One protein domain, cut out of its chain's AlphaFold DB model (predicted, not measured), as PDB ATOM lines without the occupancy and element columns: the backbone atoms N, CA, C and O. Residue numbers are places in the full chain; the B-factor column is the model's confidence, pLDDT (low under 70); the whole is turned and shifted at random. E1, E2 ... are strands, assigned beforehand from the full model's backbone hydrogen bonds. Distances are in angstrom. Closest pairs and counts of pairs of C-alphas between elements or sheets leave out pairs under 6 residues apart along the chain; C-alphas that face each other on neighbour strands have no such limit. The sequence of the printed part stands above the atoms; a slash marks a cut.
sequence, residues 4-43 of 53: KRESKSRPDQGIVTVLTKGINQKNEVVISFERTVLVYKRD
ATOM      1  N   LYS A   4     136.555 141.923 127.542       94.81
ATOM      2  CA  LYS A   4     137.194 140.909 128.378       94.81
ATOM      3  C   LYS A   4     136.964 139.543 127.766       94.81
ATOM      4  O   LYS A   4     135.853 139.234 127.343       94.81
ATOM      5  N   ARG A   5     138.009 138.726 127.757       95.56
ATOM      6  CA  ARG A   5     137.938 137.332 127.323       95.56
ATOM      7  C   ARG A   5     138.916 136.467 128.094       95.56
ATOM      8  O   ARG A   5     139.881 136.955 128.675       95.56
ATOM      9  N   GLU A   6     138.690 135.171 128.018       95.44
ATOM     10  CA  GLU A   6     139.582 134.172 128.585       95.44
ATOM     11  C   GLU A   6     140.879 134.043 127.771       95.44
ATOM     12  O   GLU A   6     140.880 134.153 126.534       95.44
ATOM     13  N   SER A   7     142.000 133.824 128.464       95.06
ATOM     14  CA  SER A   7     143.249 133.446 127.809       95.06
ATOM     15  C   SER A   7     143.238 131.949 127.516       95.06
ATOM     16  O   SER A   7     143.085 131.127 128.415       95.06
ATOM     17  N   LYS A   8     143.438 131.584 126.246       94.69
ATOM     18  CA  LYS A   8     143.499 130.173 125.831       94.69
ATOM     19  C   LYS A   8     144.772 129.477 126.322       94.69
ATOM     20  O   LYS A   8     144.735 128.292 126.614       94.69
ATOM     21  N   SER A   9     145.890 130.202 126.399       95.94
ATOM     22  CA  SER A   9     147.202 129.648 126.766       95.94
ATOM     23  C   SER A   9     147.566 129.835 128.239       95.94
ATOM     24  O   SER A   9     148.476 129.171 128.721       95.94
ATOM     25  N   ARG A  10     146.876 130.732 128.959       92.19
ATOM     26  CA  ARG A  10     147.083 131.003 130.394       92.19
ATOM     27  C   ARG A  10     145.740 130.884 131.127       92.19
ATOM     28  O   ARG A  10     145.106 131.909 131.358       92.19
ATOM     29  N   PRO A  11     145.254 129.660 131.416       92.12
ATOM     30  CA  PRO A  11     143.879 129.416 131.877       92.12
ATOM     31  C   PRO A  11     143.500 130.112 133.191       92.12
ATOM     32  O   PRO A  11     142.319 130.307 133.481       92.12
ATOM     33  N   ASP A  12     144.492 130.489 133.991       92.31
ATOM     34  CA  ASP A  12     144.361 131.223 135.244       92.31
ATOM     35  C   ASP A  12     144.251 132.745 135.067       92.31
ATOM     36  O   ASP A  12     143.957 133.458 136.028       92.31
ATOM     37  N   GLN A  13     144.429 133.245 133.844       94.38
ATOM     38  CA  GLN A  13     144.431 134.664 133.505       94.38
ATOM     39  C   GLN A  13     143.356 134.998 132.462       94.38
ATOM     40  O   GLN A  13     143.043 134.226 131.555       94.38
ATOM     41  N   GLY A  14     142.800 136.199 132.574       95.31
ATOM     42  CA  GLY A  14     141.952 136.827 131.571       95.31
ATOM     43  C   GLY A  14     142.709 137.899 130.793       95.31
ATOM     44  O   GLY A  14     143.688 138.470 131.268       95.31
ATOM     45  N   ILE A  15     142.227 138.192 129.591       96.25
ATOM     46  CA  ILE A  15     142.699 139.283 128.742       96.25
ATOM     47  C   ILE A  15     141.656 140.396 128.796       96.25
ATOM     48  O   ILE A  15     140.478 140.155 128.523       96.25
ATOM     49  N   VAL A  16     142.086 141.606 129.146       96.94
ATOM     50  CA  VAL A  16     141.213 142.773 129.307       96.94
ATOM     51  C   VAL A  16     141.708 143.909 128.426       96.94
ATOM     52  O   VAL A  16     142.873 144.294 128.518       96.94
ATOM     53  N   THR A  17     140.817 144.483 127.621       97.69
ATOM     54  CA  THR A  17     141.092 145.710 126.866       97.69
ATOM     55  C   THR A  17     140.448 146.902 127.565       97.69
ATOM     56  O   THR A  17     139.264 146.879 127.930       97.69
ATOM     57  N   VAL A  18     141.227 147.962 127.767       97.62
ATOM     58  CA  VAL A  18     140.794 149.192 128.436       97.62
ATOM     59  C   VAL A  18     141.173 150.417 127.618       97.62
ATOM     60  O   VAL A  18     142.245 150.460 127.021       97.62
ATOM     61  N   LEU A  19     140.313 151.433 127.664       97.94
ATOM     62  CA  LEU A  19     140.657 152.792 127.273       97.94
ATOM     63  C   LEU A  19     141.295 153.487 128.477       97.94
ATOM     64  O   LEU A  19     140.664 153.583 129.530       97.94
ATOM     65  N   THR A  20     142.525 153.964 128.326       97.56
ATOM     66  CA  THR A  20     143.210 154.778 129.337       97.56
ATOM     67  C   THR A  20     143.259 156.217 128.848       97.56
ATOM     68  O   THR A  20     143.708 156.467 127.731       97.56
ATOM     69  N   LYS A  21     142.805 157.160 129.679       98.38
ATOM     70  CA  LYS A  21     142.878 158.601 129.412       98.38
ATOM     71  C   LYS A  21     143.827 159.248 130.413       98.38
ATOM     72  O   LYS A  21     143.627 159.101 131.615       98.38
ATOM     73  N   GLY A  22     144.844 159.945 129.919       98.25
ATOM     74  CA  GLY A  22     145.678 160.827 130.729       98.25
ATOM     75  C   GLY A  22     145.082 162.228 130.724       98.25
ATOM     76  O   GLY A  22     144.806 162.779 129.658       98.25
ATOM     77  N   ILE A  23     144.860 162.772 131.917       98.75
ATOM     78  CA  ILE A  23     144.198 164.058 132.138       98.75
ATOM     79  C   ILE A  23     145.215 165.019 132.765       98.75
ATOM     80  O   ILE A  23     145.959 164.615 133.658       98.75
ATOM     81  N   ASN A  24     145.278 166.260 132.281       98.31
ATOM     82  CA  ASN A  24     146.169 167.293 132.817       98.31
ATOM     83  C   ASN A  24     145.527 168.076 133.985       98.31
ATOM     84  O   ASN A  24     144.374 167.860 134.354       98.31
ATOM     85  N   GLN A  25     146.256 169.041 134.547       98.31
ATOM     86  CA  GLN A  25     145.814 169.882 135.667       98.31
ATOM     87  C   GLN A  25     144.609 170.789 135.360       98.31
ATOM     88  O   GLN A  25     144.038 171.381 136.271       98.31
ATOM     89  N   LYS A  26     144.238 170.929 134.085       98.38
ATOM     90  CA  LYS A  26     143.077 171.698 133.620       98.38
ATOM     91  C   LYS A  26     141.870 170.804 133.316       98.38
ATOM     92  O   LYS A  26     140.905 171.272 132.725       98.38
ATOM     93  N   ASN A  27     141.913 169.530 133.716       97.88
ATOM     94  CA  ASN A  27     140.914 168.510 133.388       97.88
ATOM     95  C   ASN A  27     140.782 168.214 131.881       97.88
ATOM     96  O   ASN A  27     139.762 167.688 131.436       97.88
ATOM     97  N   GLU A  28     141.817 168.498 131.089       98.62
ATOM     98  CA  GLU A  28     141.833 168.206 129.656       98.62
ATOM     99  C   GLU A  28     142.483 166.842 129.403       98.62
ATOM    100  O   GLU A  28     143.508 166.499 129.999       98.62
ATOM    101  N   VAL A  29     141.910 166.055 128.490       98.44
ATOM    102  CA  VAL A  29     142.511 164.786 128.056       98.44
ATOM    103  C   VAL A  29     143.678 165.091 127.121       98.44
ATOM    104  O   VAL A  29     143.468 165.553 126.004       98.44
ATOM    105  N   VAL A  30     144.899 164.795 127.560       98.50
ATOM    106  CA  VAL A  30     146.131 165.028 126.779       98.50
ATOM    107  C   VAL A  30     146.640 163.774 126.072       98.50
ATOM    108  O   VAL A  30     147.424 163.862 125.134       98.50
ATOM    109  N   ILE A  31     146.185 162.596 126.499       98.38
ATOM    110  CA  ILE A  31     146.483 161.323 125.844       98.38
ATOM    111  C   ILE A  31     145.317 160.358 126.036       98.38
ATOM    112  O   ILE A  31     144.712 160.294 127.108       98.38
ATOM    113  N   SER A  32     145.009 159.583 125.003       98.19
ATOM    114  CA  SER A  32     144.031 158.505 125.064       98.19
ATOM    115  C   SER A  32     144.539 157.330 124.251       98.19
ATOM    116  O   SER A  32     144.906 157.497 123.091       98.19
ATOM    117  N   PHE A  33     144.564 156.148 124.852       98.00
ATOM    118  CA  PHE A  33     145.004 154.945 124.162       98.00
ATOM    119  C   PHE A  33     144.285 153.710 124.682       98.00
ATOM    120  O   PHE A  33     143.918 153.610 125.857       98.00
ATOM    121  N   GLU A  34     144.098 152.757 123.782       98.19
ATOM    122  CA  GLU A  34     143.597 151.438 124.120       98.19
ATOM    123  C   GLU A  34     144.771 150.510 124.394       98.19
ATOM    124  O   GLU A  34     145.741 150.463 123.639       98.19
ATOM    125  N   ARG A  35     144.693 149.763 125.492       97.25
ATOM    126  CA  ARG A  35     145.684 148.737 125.813       97.25
ATOM    127  C   ARG A  35     145.016 147.450 126.238       97.25
ATOM    128  O   ARG A  35     143.964 147.461 126.878       97.25
ATOM    129  N   THR A  36     145.676 146.348 125.912       97.06
ATOM    130  CA  THR A  36     145.266 145.007 126.311       97.06
ATOM    131  C   THR A  36     146.251 144.468 127.341       97.06
ATOM    132  O   THR A  36     147.457 144.516 127.121       97.06
ATOM    133  N   VAL A  37     145.738 143.981 128.469       95.62
ATOM    134  CA  VAL A  37     146.532 143.467 129.595       95.62
ATOM    135  C   VAL A  37     146.078 142.065 129.995       95.62
ATOM    136  O   VAL A  37     144.903 141.719 129.850       95.62
ATOM    137  N   LEU A  38     147.015 141.264 130.505       95.62
ATOM    138  CA  LEU A  38     146.730 139.996 131.176       95.62
ATOM    139  C   LEU A  38     146.503 140.251 132.666       95.62
ATOM    140  O   LEU A  38     147.279 140.965 133.297       95.62
ATOM    141  N   VAL A  39     145.441 139.673 133.220       93.19
ATOM    142  CA  VAL A  39     145.053 139.840 134.626       93.19
ATOM    143  C   VAL A  39     144.690 138.478 135.197       93.19
ATOM    144  O   VAL A  39     143.927 137.740 134.578       93.19
ATOM    145  N   TYR A  40     145.204 138.139 136.376       92.06
ATOM    146  CA  TYR A  40     144.829 136.901 137.058       92.06
ATOM    147  C   TYR A  40     143.348 136.897 137.447       92.06
ATOM    148  O   TYR A  40     142.765 137.925 137.804       92.06
ATOM    149  N   LYS A  41     142.722 135.724 137.360       88.25
ATOM    150  CA  LYS A  41     141.368 135.507 137.877       88.25
ATOM    151  C   LYS A  41     141.392 135.526 139.400       88.25
ATOM    152  O   LYS A  41     142.323 135.005 140.006       88.25
ATOM    153  N   ARG A  42     140.324 136.059 140.002       83.06
ATOM    154  CA  ARG A  42     140.181 136.163 141.465       83.06
ATOM    155  C   ARG A  42     140.302 134.809 142.164       83.06
ATOM    156  O   ARG A  42     140.973 134.721 143.177       83.06
ATOM    157  N   ASP A  43     139.749 133.758 141.570       73.81
ATOM    158  CA  ASP A  43     139.758 132.419 142.174       73.81
ATOM    159  C   ASP A  43     141.136 131.732 142.101       73.81
ATOM    160  O   ASP A  43     141.355 130.706 142.734       73.81
TER     161      ASP A  43
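This is residues 4 to 43 of the 53 residues of the protein "MaoC-like dehydratase domain-containing protein" of Mycoplasma synoviae (UniProt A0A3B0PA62). A long, slender, curved two-strand ribbon, the hairpin of E2 and E3, makes the length of the domain, and the short strand E1 folds back beside E2 near the end away from the hairpin's turn. The printed part has 40 residues and three strands, E1, E2 and E3 along the chain, with no named helix: all strand, in an antiparallel sheet of order E1, E2, E3. It is extended, a rod of 42 by 17 by 10 A, with a radius of gyration of the C-alphas of 14.3 A.

E2, residues 13 to 23, measures 29.4 A and begins at C-alpha 13 (144.431, 134.664, 133.505). E3, residues 29 to 40, also measures 29.4 A and ends at C-alpha 40 (144.829, 136.901, 137.058). E1 is residues 4 to 6.

The strands form a meander, each the antiparallel neighbour of the one before. E2 and E3, a hairpin, stand at 163 degrees; N 18 and O 35 are within hydrogen-bond range at 2.9 A. E2 bends by 51 degrees at residue 17 and E3 by 58 degrees at residue 36. E1 and E2, also a hairpin, stand at 157 degrees, with N 15 and O 5 within hydrogen-bond range at 2.8 A.

The C-alphas farthest apart, those of Ser 9 and Lys 26, are 42.8 A apart. The printed part has no cut, no link is long, and no printed residue has a pLDDT under 70.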